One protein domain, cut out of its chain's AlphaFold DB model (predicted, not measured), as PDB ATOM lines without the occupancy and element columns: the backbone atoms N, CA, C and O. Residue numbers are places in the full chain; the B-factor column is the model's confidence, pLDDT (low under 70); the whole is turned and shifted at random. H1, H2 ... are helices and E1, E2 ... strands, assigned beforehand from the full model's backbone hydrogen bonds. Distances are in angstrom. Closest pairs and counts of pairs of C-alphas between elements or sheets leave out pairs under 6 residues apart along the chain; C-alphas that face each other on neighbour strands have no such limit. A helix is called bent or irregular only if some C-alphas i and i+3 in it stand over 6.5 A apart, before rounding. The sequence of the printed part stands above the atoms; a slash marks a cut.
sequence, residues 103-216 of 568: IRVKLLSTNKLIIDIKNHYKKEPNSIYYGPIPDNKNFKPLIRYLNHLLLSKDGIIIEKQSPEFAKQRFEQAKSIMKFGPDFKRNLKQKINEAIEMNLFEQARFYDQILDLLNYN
ATOM      1  N   ILE A 103     187.784 262.359 164.953       84.12
ATOM      2  CA  ILE A 103     187.056 261.134 164.633       84.12
ATOM      3  C   ILE A 103     187.352 260.146 165.751       84.12
ATOM      4  O   ILE A 103     188.506 259.780 165.981       84.12
ATOM      5  N   ARG A 104     186.313 259.716 166.452       88.00
ATOM      6  CA  ARG A 104     186.410 258.749 167.532       88.00
ATOM      7  C   ARG A 104     185.727 257.456 167.126       88.00
ATOM      8  O   ARG A 104     184.567 257.465 166.737       88.00
ATOM      9  N   VAL A 105     186.431 256.344 167.295       89.81
ATOM     10  CA  VAL A 105     185.847 255.002 167.282       89.81
ATOM     11  C   VAL A 105     185.780 254.513 168.724       89.81
ATOM     12  O   VAL A 105     186.805 254.467 169.404       89.81
ATOM     13  N   LYS A 106     184.588 254.173 169.217       92.38
ATOM     14  CA  LYS A 106     184.390 253.740 170.608       92.38
ATOM     15  C   LYS A 106     183.561 252.465 170.685       92.38
ATOM     16  O   LYS A 106     182.495 252.391 170.081       92.38
ATOM     17  N   LEU A 107     184.025 251.508 171.484       91.50
ATOM     18  CA  LEU A 107     183.244 250.340 171.884       91.50
ATOM     19  C   LEU A 107     182.521 250.650 173.204       91.50
ATOM     20  O   LEU A 107     183.150 250.838 174.249       91.50
ATOM     21  N   LEU A 108     181.194 250.767 173.137       89.88
ATOM     22  CA  LEU A 108     180.331 251.058 174.284       89.88
ATOM     23  C   LEU A 108     180.177 249.835 175.201       89.88
ATOM     24  O   LEU A 108     180.372 248.699 174.776       89.88
ATOM     25  N   SER A 109     179.759 250.061 176.450       85.12
ATOM     26  CA  SER A 109     179.442 248.991 177.413       85.12
ATOM     27  C   SER A 109     178.306 248.076 176.947       85.12
ATOM     28  O   SER A 109     178.273 246.909 177.314       85.12
ATOM     29  N   THR A 110     177.421 248.577 176.086       85.50
ATOM     30  CA  THR A 110     176.371 247.806 175.403       85.50
ATOM     31  C   THR A 110     176.906 246.914 174.274       85.50
ATOM     32  O   THR A 110     176.123 246.346 173.524       85.50
ATOM     33  N   ASN A 111     178.232 246.813 174.124       83.56
ATOM     34  CA  ASN A 111     178.925 246.145 173.023       83.56
ATOM     35  C   ASN A 111     178.525 246.660 171.632       83.56
ATOM     36  O   ASN A 111     178.491 245.907 170.665       83.56
ATOM     37  N   LYS A 112     178.252 247.963 171.524       89.25
ATOM     38  CA  LYS A 112     178.036 248.646 170.246       89.25
ATOM     39  C   LYS A 112     179.265 249.472 169.883       89.25
ATOM     40  O   LYS A 112     179.731 250.281 170.688       89.25
ATOM     41  N   LEU A 113     179.773 249.282 168.671       91.50
ATOM     42  CA  LEU A 113     180.810 250.102 168.066       91.50
ATOM     43  C   LEU A 113     180.171 251.337 167.430       91.50
ATOM     44  O   LEU A 113     179.257 251.226 166.609       91.50
ATOM     45  N   ILE A 114     180.656 252.514 167.815       91.25
ATOM     46  CA  ILE A 114     180.225 253.795 167.253       91.25
ATOM     47  C   ILE A 114     181.412 254.542 166.655       91.25
ATOM     48  O   ILE A 114     182.529 254.463 167.175       91.25
ATOM     49  N   ILE A 115     181.145 255.285 165.583       91.62
ATOM     50  CA  ILE A 115     182.085 256.213 164.957       91.62
ATOM     51  C   ILE A 115     181.431 257.590 164.982       91.62
ATOM     52  O   ILE A 115     180.406 257.802 164.338       91.62
ATOM     53  N   ASP A 116     181.983 258.507 165.766       87.50
ATOM     54  CA  ASP A 116     181.425 259.845 165.940       87.50
ATOM     55  C   ASP A 116     182.503 260.926 165.942       87.50
ATOM     56  O   ASP A 116     183.703 260.655 165.991       87.50
ATOM     57  N   ILE A 117     182.059 262.178 165.855       83.50
ATOM     58  CA  ILE A 117     182.937 263.334 165.999       83.50
ATOM     59  C   ILE A 117     182.868 263.796 167.443       83.50
ATOM     60  O   ILE A 117     181.785 263.973 168.011       83.50
ATOM     61  N   LYS A 118     184.035 264.014 168.036       78.94
ATOM     62  CA  LYS A 118     184.155 264.686 169.323       78.94
ATOM     63  C   LYS A 118     184.996 265.921 169.175       78.94
ATOM     64  O   LYS A 118     186.110 265.857 168.685       78.94
ATOM     65  N   ASN A 119     184.477 267.008 169.710       68.50
ATOM     66  CA  ASN A 119     185.139 268.302 169.674       68.50
ATOM     67  C   ASN A 119     186.260 268.437 170.719       68.50
ATOM     68  O   ASN A 119     186.946 269.451 170.785       68.50
ATOM     69  N   HIS A 120     186.406 267.426 171.579       64.44
ATOM     70  CA  HIS A 120     187.385 267.383 172.651       64.44
ATOM     71  C   HIS A 120     187.960 265.972 172.741       64.44
ATOM     72  O   HIS A 120     187.218 264.981 172.743       64.44
ATOM     73  N   TYR A 121     189.283 265.884 172.855       65.75
ATOM     74  CA  TYR A 121     189.944 264.636 173.204       65.75
ATOM     75  C   TYR A 121     189.705 264.335 174.686       65.75
ATOM     76  O   TYR A 121     189.949 265.173 175.552       65.75
ATOM     77  N   LYS A 122     189.249 263.119 174.987       67.38
ATOM     78  CA  LYS A 122     189.104 262.625 176.356       67.38
ATOM     79  C   LYS A 122     189.648 261.210 176.402       67.38
ATOM     80  O   LYS A 122     189.265 260.373 175.589       67.38
ATOM     81  N   LYS A 123     190.548 260.936 177.348       67.19
ATOM     82  CA  LYS A 123     191.101 259.592 177.535       67.19
ATOM     83  C   LYS A 123     190.019 258.692 178.133       67.19
ATOM     84  O   LYS A 123     189.864 258.613 179.348       67.19
ATOM     85  N   GLU A 124     189.242 258.059 177.264       76.12
ATOM     86  CA  GLU A 124     188.169 257.139 177.629       76.12
ATOM     87  C   GLU A 124     188.613 255.688 177.382       76.12
ATOM     88  O   GLU A 124     189.291 255.408 176.386       76.12
ATOM     89  N   PRO A 125     188.240 254.736 178.251       76.44
ATOM     90  CA  PRO A 125     188.464 253.326 177.964       76.44
ATOM     91  C   PRO A 125     187.732 252.932 176.674       76.44
ATOM     92  O   PRO A 125     186.655 253.453 176.373       76.44
ATOM     93  N   ASN A 126     188.329 252.008 175.918       86.19
ATOM     94  CA  ASN A 126     187.783 251.480 174.664       86.19
ATOM     95  C   ASN A 126     187.463 252.554 173.609       86.19
ATOM     96  O   ASN A 126     186.483 252.442 172.873       86.19
ATOM     97  N   SER A 127     188.288 253.599 173.537       83.75
ATOM     98  CA  SER A 127     188.167 254.664 172.543       83.75
ATOM     99  C   SER A 127     189.466 254.843 171.759       83.75
ATOM    100  O   SER A 127     190.563 254.720 172.301       83.75
ATOM    101  N   ILE A 128     189.328 255.117 170.465       80.75
ATOM    102  CA  ILE A 128     190.417 255.402 169.532       80.75
ATOM    103  C   ILE A 128     190.095 256.746 168.896       80.75
ATOM    104  O   ILE A 128     188.999 256.923 168.372       80.75
ATOM    105  N   TYR A 129     191.038 257.679 168.931       79.00
ATOM    106  CA  TYR A 129     190.866 259.014 168.368       79.00
ATOM    107  C   TYR A 129     191.810 259.211 167.178       79.00
ATOM    108  O   TYR A 129     192.985 258.854 167.249       79.00
ATOM    109  N   TYR A 130     191.304 259.820 166.106       77.31
ATOM    110  CA  TYR A 130     192.086 260.366 165.001       77.31
ATOM    111  C   TYR A 130     191.767 261.849 164.836       77.31
ATOM    112  O   TYR A 130     190.606 262.248 164.779       77.31
ATOM    113  N   GLY A 131     192.808 262.668 164.772       71.19
ATOM    114  CA  GLY A 131     192.705 264.122 164.815       71.19
ATOM    115  C   GLY A 131     193.720 264.702 165.796       71.19
ATOM    116  O   GLY A 131     194.563 263.960 166.315       71.19
ATOM    117  N   PRO A 132     193.698 266.010 166.058       66.88
ATOM    118  CA  PRO A 132     192.675 266.982 165.655       66.88
ATOM    119  C   PRO A 132     192.662 267.234 164.142       66.88
ATOM    120  O   PRO A 132     193.723 267.267 163.515       66.88
ATOM    121  N   ILE A 133     191.466 267.346 163.559       68.88
ATOM    122  CA  ILE A 133     191.269 267.678 162.141       68.88
ATOM    123  C   ILE A 133     191.045 269.195 162.038       68.88
ATOM    124  O   ILE A 133     190.303 269.733 162.857       68.88
ATOM    125  N   PRO A 134     191.667 269.896 161.074       61.47
ATOM    126  CA  PRO A 134     191.432 271.323 160.867       61.47
ATOM    127  C   PRO A 134     189.962 271.629 160.557       61.47
ATOM    128  O   PRO A 134     189.344 270.935 159.745       61.47
ATOM    129  N   ASP A 135     189.433 272.715 161.121       59.81
ATOM    130  CA  ASP A 135     188.023 273.107 160.965       59.81
ATOM    131  C   ASP A 135     187.642 273.482 159.518       59.81
ATOM    132  O   ASP A 135     186.473 273.444 159.144       59.81
ATOM    133  N   ASN A 136     188.624 273.787 158.663       62.75
ATOM    134  CA  ASN A 136     188.413 274.130 157.253       62.75
ATOM    135  C   ASN A 136     188.327 272.914 156.306       62.75
ATOM    136  O   ASN A 136     188.253 273.094 155.088       62.75
ATOM    137  N   LYS A 137     188.367 271.674 156.820       67.25
ATOM    138  CA  LYS A 137     188.305 270.448 156.005       67.25
ATOM    139  C   LYS A 137     187.019 269.657 156.244       67.25
ATOM    140  O   LYS A 137     186.601 269.421 157.373       67.25
ATOM    141  N   ASN A 138     186.423 269.164 155.156       76.00
ATOM    142  CA  ASN A 138     185.238 268.310 155.218       76.00
ATOM    143  C   ASN A 138     185.618 266.855 155.544       76.00
ATOM    144  O   ASN A 138     186.111 266.127 154.687       76.00
ATOM    145  N   PHE A 139     185.346 266.416 156.771       80.62
ATOM    146  CA  PHE A 139     185.616 265.052 157.248       80.62
ATOM    147  C   PHE A 139     184.466 264.056 157.016       80.62
ATOM    148  O   PHE A 139     184.642 262.859 157.261       80.62
ATOM    149  N   LYS A 140     183.299 264.505 156.524       84.69
ATOM    150  CA  LYS A 140     182.141 263.626 156.266       84.69
ATOM    151  C   LYS A 140     182.475 262.434 155.348       84.69
ATOM    152  O   LYS A 140     182.031 261.332 155.677       84.69
ATOM    153  N   PRO A 141     183.271 262.582 154.264       88.00
ATOM    154  CA  PRO A 141     183.620 261.455 153.398       88.00
ATOM    155  C   PRO A 141     184.375 260.340 154.127       88.00
ATOM    156  O   PRO A 141     184.035 259.167 153.984       88.00
ATOM    157  N   LEU A 142     185.344 260.704 154.977       88.69
ATOM    158  CA  LEU A 142     186.127 259.736 155.745       88.69
ATOM    159  C   LEU A 142     185.253 258.990 156.760       88.69
ATOM    160  O   LEU A 142     185.368 257.775 156.881       88.69
ATOM    161  N   ILE A 143     184.344 259.681 157.452       89.62
ATOM    162  CA  ILE A 143     183.420 259.032 158.395       89.62
ATOM    163  C   ILE A 143     182.487 258.070 157.665       89.62
ATOM    164  O   ILE A 143     182.313 256.938 158.112       89.62
ATOM    165  N   ARG A 144     181.923 258.488 156.523       88.69
ATOM    166  CA  ARG A 144     181.085 257.613 155.693       88.69
ATOM    167  C   ARG A 144     181.859 256.358 155.297       88.69
ATOM    168  O   ARG A 144     181.361 255.252 155.475       88.69
ATOM    169  N   TYR A 145     183.099 256.523 154.842       90.69
ATOM    170  CA  TYR A 145     183.953 255.401 154.471       90.69
ATOM    171  C   TYR A 145     184.272 254.475 155.648       90.69
ATOM    172  O   TYR A 145     184.176 253.261 155.505       90.69
ATOM    173  N   LEU A 146     184.591 255.021 156.825       90.50
ATOM    174  CA  LEU A 146     184.845 254.230 158.031       90.50
ATOM    175  C   LEU A 146     183.602 253.466 158.498       90.50
ATOM    176  O   LEU A 146     183.729 252.314 158.903       90.50
ATOM    177  N   ASN A 147     182.412 254.068 158.407       89.75
ATOM    178  CA  ASN A 147     181.158 253.382 158.714       89.75
ATOM    179  C   ASN A 147     180.945 252.183 157.786       89.75
ATOM    180  O   ASN A 147     180.661 251.092 158.271       89.75
ATOM    181  N   HIS A 148     181.165 252.333 156.476       88.19
ATOM    182  CA  HIS A 148     181.109 251.185 155.567       88.19
ATOM    183  C   HIS A 148     182.208 250.164 155.875       88.19
ATOM    184  O   HIS A 148     181.938 248.972 155.942       88.19
ATOM    185  N   LEU A 149     183.441 250.593 156.130       88.50
ATOM    186  CA  LEU A 149     184.557 249.672 156.331       88.50
ATOM    187  C   LEU A 149     184.450 248.857 157.632       88.50
ATOM    188  O   LEU A 149     184.829 247.687 157.659       88.50
ATOM    189  N   LEU A 150     183.959 249.471 158.713       89.44
ATOM    190  CA  LEU A 150     183.960 248.883 160.057       89.44
ATOM    191  C   LEU A 150     182.589 248.384 160.510       89.44
ATOM    192  O   LEU A 150     182.534 247.447 161.300       89.44
ATOM    193  N   LEU A 151     181.495 249.002 160.061       89.31
ATOM    194  CA  LEU A 151     180.144 248.672 160.528       89.31
ATOM    195  C   LEU A 151     179.316 247.912 159.491       89.31
ATOM    196  O   LEU A 151     178.207 247.499 159.822       89.31
ATOM    197  N   SER A 152     179.821 247.706 158.269       85.31
ATOM    198  CA  SER A 152     179.097 246.923 157.265       85.31
ATOM    199  C   SER A 152     179.480 245.443 157.249       85.31
ATOM    200  O   SER A 152     180.583 245.039 157.644       85.31
ATOM    201  N   LYS A 153     178.539 244.634 156.768       80.50
ATOM    202  CA  LYS A 153     178.752 243.273 156.280       80.50
ATOM    203  C   LYS A 153     178.043 243.181 154.931       80.50
ATOM    204  O   LYS A 153     176.896 243.601 154.826       80.50
ATOM    205  N   ASP A 154     178.768 242.747 153.903       75.88
ATOM    206  CA  ASP A 154     178.262 242.639 152.525       75.88
ATOM    207  C   ASP A 154     177.642 243.949 151.992       75.88
ATOM    208  O   ASP A 154     176.648 243.961 151.277       75.88
ATOM    209  N   GLY A 155     178.223 245.090 152.384       71.31
ATOM    210  CA  GLY A 155     177.789 246.425 151.956       71.31
ATOM    211  C   GLY A 155     176.655 247.043 152.781       71.31
ATOM    212  O   GLY A 155     176.440 248.253 152.687       71.31
ATOM    213  N   ILE A 156     175.992 246.276 153.652       80.44
ATOM    214  CA  ILE A 156     174.879 246.751 154.488       80.44
ATOM    215  C   ILE A 156     175.387 247.091 155.893       80.44
ATOM    216  O   ILE A 156     176.081 246.294 156.526       80.44
ATOM    217  N   ILE A 157     175.056 248.287 156.392       83.62
ATOM    218  CA  ILE A 157     175.434 248.732 157.742       83.62
ATOM    219  C   ILE A 157     174.631 247.945 158.784       83.62
ATOM    220  O   ILE A 157     173.403 247.939 158.768       83.62
ATOM    221  N   ILE A 158     175.331 247.315 159.726       84.38
ATOM    222  CA  ILE A 158     174.717 246.554 160.813       84.38
ATOM    223  C   ILE A 158     174.364 247.504 161.964       84.38
ATOM    224  O   ILE A 158     175.230 247.943 162.728       84.38
ATOM    225  N   GLU A 159     173.073 247.795 162.129       78.75
ATOM    226  CA  GLU A 159     172.582 248.640 163.227       78.75
ATOM    227  C   GLU A 159     172.564 247.915 164.582       78.75
ATOM    228  O   GLU A 159     172.923 248.502 165.613       78.75
ATOM    229  N   LYS A 160     172.181 246.629 164.576       82.44
ATOM    230  CA  LYS A 160     172.185 245.727 165.739       82.44
ATOM    231  C   LYS A 160     173.424 244.839 165.699       82.44
ATOM    232  O   LYS A 160     173.449 243.807 165.040       82.44
ATOM    233  N   GLN A 161     174.468 245.274 166.391       84.50
ATOM    234  CA  GLN A 161     175.765 244.605 166.401       84.50
ATOM    235  C   GLN A 161     175.802 243.527 167.485       84.50
ATOM    236  O   GLN A 161     175.427 243.797 168.627       84.50
ATOM    237  N   SER A 162     176.283 242.327 167.148       87.62
ATOM    238  CA  SER A 162     176.606 241.333 168.172       87.62
ATOM    239  C   SER A 162     177.865 241.752 168.946       87.62
ATOM    240  O   SER A 162     178.729 242.451 168.394       87.62
ATOM    241  N   PRO A 163     178.017 241.321 170.211       87.88
ATOM    242  CA  PRO A 163     179.204 241.631 170.995       87.88
ATOM    243  C   PRO A 163     180.519 241.189 170.349       87.88
ATOM    244  O   PRO A 163     181.516 241.913 170.416       87.88
ATOM    245  N   GLU A 164     180.521 240.025 169.704       88.38
ATOM    246  CA  GLU A 164     181.677 239.472 168.997       88.38
ATOM    247  C   GLU A 164     182.045 240.348 167.800       88.38
ATOM    248  O   GLU A 164     183.208 240.731 167.650       88.38
ATOM    249  N   PHE A 165     181.047 240.735 166.996       89.12
ATOM    250  CA  PHE A 165     181.245 241.602 165.838       89.12
ATOM    251  C   PHE A 165     181.841 242.947 166.261       89.12
ATOM    252  O   PHE A 165     182.863 243.374 165.725       89.12
ATOM    253  N   ALA A 166     181.261 243.599 167.271       89.88
ATOM    254  CA  ALA A 166     181.725 244.907 167.723       89.88
ATOM    255  C   ALA A 166     183.158 244.867 168.281       89.88
ATOM    256  O   ALA A 166     183.956 245.758 167.982       89.88
ATOM    257  N   LYS A 167     183.517 243.825 169.046       89.75
ATOM    258  CA  LYS A 167     184.890 243.631 169.546       89.75
ATOM    259  C   LYS A 167     185.880 243.390 168.408       89.75
ATOM    260  O   LYS A 167     186.924 244.041 168.369       89.75
ATOM    261  N   GLN A 168     185.546 242.517 167.457       91.31
ATOM    262  CA  GLN A 168     186.399 242.226 166.302       91.31
ATOM    263  C   GLN A 168     186.644 243.485 165.459       91.31
ATOM    264  O   GLN A 168     187.784 243.803 165.113       91.31
ATOM    265  N   ARG A 169     185.583 244.243 165.168       92.00
ATOM    266  CA  ARG A 169     185.670 245.498 164.414       92.00
ATOM    267  C   ARG A 169     186.421 246.584 165.184       92.00
ATOM    268  O   ARG A 169     187.151 247.357 164.569       92.00
ATOM    269  N   PHE A 170     186.322 246.624 166.515       90.81
ATOM    270  CA  PHE A 170     187.121 247.537 167.337       90.81
ATOM    271  C   PHE A 170     188.625 247.232 167.258       90.81
ATOM    272  O   PHE A 170     189.425 248.158 167.125       90.81
ATOM    273  N   GLU A 171     189.028 245.958 167.275       88.06
ATOM    274  CA  GLU A 171     190.435 245.582 167.072       88.06
ATOM    275  C   GLU A 171     190.930 245.947 165.664       88.06
ATOM    276  O   GLU A 171     192.014 246.516 165.523       88.06
ATOM    277  N   GLN A 172     190.111 245.737 164.626       88.75
ATOM    278  CA  GLN A 172     190.417 246.209 163.266       88.75
ATOM    279  C   GLN A 172     190.541 247.740 163.203       88.75
ATOM    280  O   GLN A 172     191.434 248.275 162.544       88.75
ATOM    281  N   ALA A 173     189.694 248.471 163.927       87.44
ATOM    282  CA  ALA A 173     189.758 249.926 163.965       87.44
ATOM    283  C   ALA A 173     191.091 250.437 164.538       87.44
ATOM    284  O   ALA A 173     191.584 251.463 164.072       87.44
ATOM    285  N   LYS A 174     191.727 249.726 165.484       80.44
ATOM    286  CA  LYS A 174     193.039 250.127 166.039       80.44
ATOM    287  C   LYS A 174     194.148 250.169 164.990       80.44
ATOM    288  O   LYS A 174     195.077 250.967 165.133       80.44
ATOM    289  N   SER A 175     194.088 249.321 163.963       80.50
ATOM    290  CA  SER A 175     195.050 249.344 162.857       80.50
ATOM    291  C   SER A 175     194.639 250.354 161.783       80.50
ATOM    292  O   SER A 175     195.461 251.175 161.376       80.50
ATOM    293  N   ILE A 176     193.361 250.364 161.390       84.38
ATOM    294  CA  ILE A 176     192.822 251.232 160.331       84.38
ATOM    295  C   ILE A 176     192.943 252.716 160.687       84.38
ATOM    296  O   ILE A 176     193.390 253.507 159.859       84.38
ATOM    297  N   MET A 177     192.625 253.096 161.927       79.38
ATOM    298  CA  MET A 177     192.651 254.493 162.393       79.38
ATOM    299  C   MET A 177     194.064 255.100 162.442       79.38
ATOM    300  O   MET A 177     194.209 256.301 162.668       79.38
ATOM    301  N   LYS A 178     195.117 254.300 162.209       76.06
ATOM    302  CA  LYS A 178     196.487 254.795 161.993       76.06
ATOM    303  C   LYS A 178     196.702 255.337 160.575       76.06
ATOM    304  O   LYS A 178     197.695 256.022 160.349       76.06
ATOM    305  N   PHE A 179     195.815 255.007 159.631       80.62
ATOM    306  CA  PHE A 179     195.870 255.401 158.217       80.62
ATOM    307  C   PHE A 179     197.259 255.210 157.592       80.62
ATOM    308  O   PHE A 179     197.841 256.120 156.992       80.62
ATOM    309  N   GLY A 180     197.805 254.005 157.785       75.06
ATOM    310  CA  GLY A 180     199.131 253.618 157.318       75.06
ATOM    311  C   GLY A 180     199.299 253.666 155.790       75.06
ATOM    312  O   GLY A 180     198.335 253.887 155.051       75.06
ATOM    313  N   PRO A 181     200.529 253.447 155.290       76.12
ATOM    314  CA  PRO A 181     200.829 253.496 153.858       76.12
ATOM    315  C   PRO A 181     199.961 252.533 153.037       76.12
ATOM    316  O   PRO A 181     199.521 252.908 151.955       76.12
ATOM    317  N   ASP A 182     199.643 251.353 153.568       82.56
ATOM    318  CA  ASP A 182     198.815 250.355 152.876       82.56
ATOM    319  C   ASP A 182     197.374 250.818 152.696       82.56
ATOM    320  O   ASP A 182     196.805 250.662 151.621       82.56
ATOM    321  N   PHE A 183     196.811 251.489 153.702       85.56
ATOM    322  CA  PHE A 183     195.477 252.076 153.603       85.56
ATOM    323  C   PHE A 183     195.421 253.142 152.502       85.56
ATOM    324  O   PHE A 183     194.501 253.170 151.689       85.56
ATOM    325  N   LYS A 184     196.443 254.003 152.437       86.25
ATOM    326  CA  LYS A 184     196.550 255.033 151.393       86.25
ATOM    327  C   LYS A 184     196.769 254.430 150.007       86.25
ATOM    328  O   LYS A 184     196.247 254.955 149.030       86.25
ATOM    329  N   ARG A 185     197.540 253.344 149.922       89.56
ATOM    330  CA  ARG A 185     197.761 252.593 148.681       89.56
ATOM    331  C   ARG A 185     196.460 251.971 148.185       89.56
ATOM    332  O   ARG A 185     196.143 252.131 147.017       89.56
ATOM    333  N   ASN A 186     195.685 251.365 149.083       91.56
ATOM    334  CA  ASN A 186     194.368 250.817 148.769       91.56
ATOM    335  C   ASN A 186     193.405 251.907 148.270       91.56
ATOM    336  O   ASN A 186     192.746 251.707 147.260       91.56
ATOM    337  N   LEU A 187     193.378 253.087 148.905       91.94
ATOM    338  CA  LEU A 187     192.584 254.216 148.401       91.94
ATOM    339  C   LEU A 187     193.005 254.642 146.990       91.94
ATOM    340  O   LEU A 187     192.143 254.841 146.148       91.94
ATOM    341  N   LYS A 188     194.313 254.747 146.715       92.88
ATOM    342  CA  LYS A 188     194.810 255.051 145.363       92.88
ATOM    343  C   LYS A 188     194.407 253.996 144.341       92.88
ATOM    344  O   LYS A 188     194.014 254.347 143.238       92.88
ATOM    345  N   GLN A 189     194.486 252.724 144.714       94.62
ATOM    346  CA  GLN A 189     194.054 251.632 143.853       94.62
ATOM    347  C   GLN A 189     192.556 251.745 143.541       94.62
ATOM    348  O   GLN A 189     192.188 251.725 142.377       94.62
ATOM    349  N   LYS A 190     191.715 252.002 144.550       93.12
ATOM    350  CA  LYS A 190     190.275 252.234 144.363       93.12
ATOM    351  C   LYS A 190     189.954 253.457 143.502       93.12
ATOM    352  O   LYS A 190     188.945 253.457 142.808       93.12
ATOM    353  N   ILE A 191     190.781 254.504 143.557       93.69
ATOM    354  CA  ILE A 191     190.667 255.657 142.650       93.69
ATOM    355  C   ILE A 191     190.918 255.197 141.211       93.69
ATOM    356  O   ILE A 191     190.095 255.479 140.348       93.69
ATOM    357  N   ASN A 192     192.007 254.463 140.967       93.25
ATOM    358  CA  ASN A 192     192.348 253.966 139.632       93.25
ATOM    359  C   ASN A 192     191.280 253.003 139.088       93.25
ATOM    360  O   ASN A 192     190.811 253.209 137.978       93.25
ATOM    361  N   GLU A 193     190.832 252.032 139.888       94.62
ATOM    362  CA  GLU A 193     189.757 251.094 139.520       94.62
ATOM    363  C   GLU A 193     188.458 251.839 139.168       94.62
ATOM    364  O   GLU A 193     187.811 251.543 138.166       94.62
ATOM    365  N   ALA A 194     188.087 252.856 139.954       92.69
ATOM    366  CA  ALA A 194     186.911 253.669 139.663       92.69
ATOM    367  C   ALA A 194     187.070 254.485 138.368       92.69
ATOM    368  O   ALA A 194     186.093 254.650 137.643       92.69
ATOM    369  N   ILE A 195     188.274 254.981 138.063       92.50
ATOM    370  CA  ILE A 195     188.566 255.682 136.803       92.50
ATOM    371  C   ILE A 195     188.469 254.717 135.617       92.50
ATOM    372  O   ILE A 195     187.806 255.046 134.638       92.50
ATOM    373  N   GLU A 196     189.062 253.524 135.719       94.19
ATOM    374  CA  GLU A 196     188.993 252.480 134.685       94.19
ATOM    375  C   GLU A 196     187.544 252.065 134.384       94.19
ATOM    376  O   GLU A 196     187.193 251.805 133.235       94.19
ATOM    377  N   MET A 197     186.677 252.073 135.399       94.31
ATOM    378  CA  MET A 197     185.245 251.785 135.272       94.31
ATOM    379  C   MET A 197     184.376 253.007 134.911       94.31
ATOM    380  O   MET A 197     183.152 252.889 134.889       94.31
ATOM    381  N   ASN A 198     184.961 254.182 134.641       91.50
ATOM    382  CA  ASN A 198     184.253 255.452 134.388       91.50
ATOM    383  C   ASN A 198     183.326 255.928 135.536       91.50
ATOM    384  O   ASN A 198     182.370 256.675 135.328       91.50
ATOM    385  N   LEU A 199     183.614 255.539 136.781       91.88
ATOM    386  CA  LEU A 199     182.872 255.903 137.994       91.88
ATOM    387  C   LEU A 199     183.476 257.146 138.675       91.88
ATOM    388  O   LEU A 199     183.984 257.094 139.802       91.88
ATOM    389  N   PHE A 200     183.399 258.298 138.008       87.12
ATOM    390  CA  PHE A 200     184.078 259.533 138.434       87.12
ATOM    391  C   PHE A 200     183.668 260.046 139.824       87.12
ATOM    392  O   PHE A 200     184.502 260.575 140.561       87.12
ATOM    393  N   GLU A 201     182.408 259.865 140.230       88.94
ATOM    394  CA  GLU A 201     181.956 260.265 141.570       88.94
ATOM    395  C   GLU A 201     182.616 259.438 142.680       88.94
ATOM    396  O   GLU A 201     182.973 259.977 143.732       88.94
ATOM    397  N   GLN A 202     182.819 258.138 142.443       88.12
ATOM    398  CA  GLN A 202     183.494 257.259 143.397       88.12
ATOM    399  C   GLN A 202     184.987 257.575 143.466       88.12
ATOM    400  O   GLN A 202     185.534 257.682 144.565       88.12
ATOM    401  N   ALA A 203     185.623 257.811 142.313       89.12
ATOM    402  CA  ALA A 203     187.008 258.269 142.255       89.12
ATOM    403  C   ALA A 203     187.189 259.562 143.068       89.12
ATOM    404  O   ALA A 203     188.028 259.615 143.967       89.12
ATOM    405  N   ARG A 204     186.324 260.565 142.854       89.81
ATOM    406  CA  ARG A 204     186.331 261.827 143.611       89.81
ATOM    407  C   ARG A 204     186.097 261.618 145.107       89.81
ATOM    408  O   ARG A 204     186.715 262.295 145.924       89.81
ATOM    409  N   PHE A 205     185.214 260.698 145.490       90.69
ATOM    410  CA  PHE A 205     184.964 260.373 146.896       90.69
ATOM    411  C   PHE A 205     186.211 259.804 147.588       90.69
ATOM    412  O   PHE A 205     186.562 260.251 148.683       90.69
ATOM    413  N   TYR A 206     186.900 258.847 146.961       91.62
ATOM    414  CA  TYR A 206     188.147 258.296 147.500       91.62
ATOM    415  C   TYR A 206     189.279 259.325 147.503       91.62
ATOM    416  O   TYR A 206     190.044 259.378 148.469       91.62
ATOM    417  N   ASP A 207     189.343 260.172 146.479       87.81
ATOM    418  CA  ASP A 207     190.319 261.251 146.374       87.81
ATOM    419  C   ASP A 207     190.148 262.289 147.493       87.81
ATOM    420  O   ASP A 207     191.104 262.590 148.197       87.81
ATOM    421  N   GLN A 208     188.915 262.709 147.809       87.75
ATOM    422  CA  GLN A 208     188.633 263.582 148.960       87.75
ATOM    423  C   GLN A 208     189.124 262.999 150.294       87.75
ATOM    424  O   GLN A 208     189.615 263.727 151.163       87.75
ATOM    425  N   ILE A 209     188.983 261.684 150.481       89.00
ATOM    426  CA  ILE A 209     189.492 260.995 151.673       89.00
ATOM    427  C   ILE A 209     191.018 261.001 151.656       89.00
ATOM    428  O   ILE A 209     191.650 261.304 152.671       89.00
ATOM    429  N   LEU A 210     191.618 260.672 150.515       87.12
ATOM    430  CA  LEU A 210     193.062 260.640 150.343       87.12
ATOM    431  C   LEU A 210     193.682 262.023 150.580       87.12
ATOM    432  O   LEU A 210     194.686 262.105 151.287       87.12
ATOM    433  N   ASP A 211     193.058 263.088 150.086       82.31
ATOM    434  CA  ASP A 211     193.413 264.487 150.316       82.31
ATOM    435  C   ASP A 211     193.323 264.872 151.785       82.31
ATOM    436  O   ASP A 211     194.246 265.483 152.321       82.31
ATOM    437  N   LEU A 212     192.262 264.472 152.485       78.44
ATOM    438  CA  LEU A 212     192.147 264.710 153.922       78.44
ATOM    439  C   LEU A 212     193.258 263.987 154.702       78.44
ATOM    440  O   LEU A 212     193.838 264.548 155.632       78.44
ATOM    441  N   LEU A 213     193.606 262.763 154.300       78.31
ATOM    442  CA  LEU A 213     194.705 261.993 154.893       78.31
ATOM    443  C   LEU A 213     196.097 262.495 154.464       78.31
ATOM    444  O   LEU A 213     197.094 262.208 155.140       78.31
ATOM    445  N   ASN A 214     196.193 263.195 153.332       73.50
ATOM    446  CA  ASN A 214     197.417 263.765 152.768       73.50
ATOM    447  C   ASN A 214     197.562 265.261 153.015       73.50
ATOM    448  O   ASN A 214     198.616 265.795 152.695       73.50
ATOM    449  N   TYR A 215     196.589 265.924 153.635       61.41
ATOM    450  CA  TYR A 215     196.690 267.322 154.056       61.41
ATOM    451  C   TYR A 215     197.984 267.575 154.850       61.41
ATOM    452  O   TYR A 215     198.640 268.602 154.705       61.41
ATOM    453  N   ASN A 216     198.447 266.548 155.561       51.41
ATOM    454  CA  ASN A 216     199.715 266.540 156.276       51.41
ATOM    455  C   ASN A 216     200.971 266.327 155.391       51.41
ATOM    456  O   ASN A 216     202.048 266.082 155.918       51.41
TER     457      ASN A 216
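This is residues 103 to 216 of the 568 residues of the protein "UvrABC system protein C (UvrC protein, Excinuclease ABC subunit C)" of Mycoplasma hominis (strain ATCC 23114 / NBRC 14850 / NCTC 10111 / PG21) (UniProt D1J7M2). A small sheet of three strands has two helices, H1 and H2, over one face and its other face bare, and a helical hairpin of H3 and H4 makes a second lobe beyond them. The two lobes meet where residues 141 to 142, near the first end of H1, touch residues 205 to 209 of H4, with the two helices about perpendicular at 80 degrees. The printed part has 114 residues, with three named strands and then four named helices, in the order E1 E2 E3 H1 H2 H3 H4. The sheet order is E2 E1 E3, all antiparallel, and the class is mixed, helices and strands. The whole is compact, with a radius of gyration of the C-alphas of 14.7 A, and spans 43 by 33 by 21 A.

E1, residues 103 to 107, begins at C-alpha 103 (187.056, 261.134, 164.633). E2 is residues 113 to 118, 15.0 A long, and E3 is residues 127 to 130. H1, residues 140 to 151, is 15.7 A long and begins at C-alpha 140 (182.141, 263.626, 156.266). H2, residues 163 to 176, is 19.8 A long. H3, residues 181 to 196, measures 22.6 A. H4, residues 200 to 216, measures 24.7 A and ends at C-alpha 216 (199.715, 266.540, 156.276); it is only just irregular, with C-alphas 213 and 216 6.9 A apart.

E1 and E2 form a hairpin, with N 104 and O 116 within hydrogen-bond range at 2.8 A. E1 and E3 are antiparallel at 165 degrees, with N 105 and O 128 2.8 A apart. H1 and H2 are on the same face of the sheet, which gives two layers, helices on one face of a sheet. H1 has a height over the sheet of 9.7 A and runs along E2, at 9 degrees on the local plane. H2 has a height of 8.4 A and lies over E1 and only just over E3. With residues 150 to 151 alone, H1 touches H2 at a steep tilt of 47 degrees, opposite ways; their closest C-alphas, of Leu 150 and Arg 169, are 5.8 A apart. H1 touches H4 about perpendicular, at 80 degrees, with the closest C-alphas, of Leu 142 and Ile 209, 5.4 A apart. H3 and H4 are a helical hairpin at a shallow tilt of 25 degrees; their closest C-alphas, of Ile 191 and Ala 203, are 4.5 A apart. H3 and H1 are apart. In H1 and H3 every O i to N i+4 pair is within hydrogen-bond range; in H2 it is 9 of 10 and in H4 12 of 13.

The two C-alphas farthest apart, of Ser 109 and Glu 196, are 43.9 A apart. The printed part has no cut. The link from H1 to H2, 11 residues, is long, and within it residues 152 to 153, with residues 156 to 157, make a short antiparallel pairing. The mean pLDDT of the printed part is 83.7; residues 119 to 123, 132 to 137 and 215 to 216 are under 70.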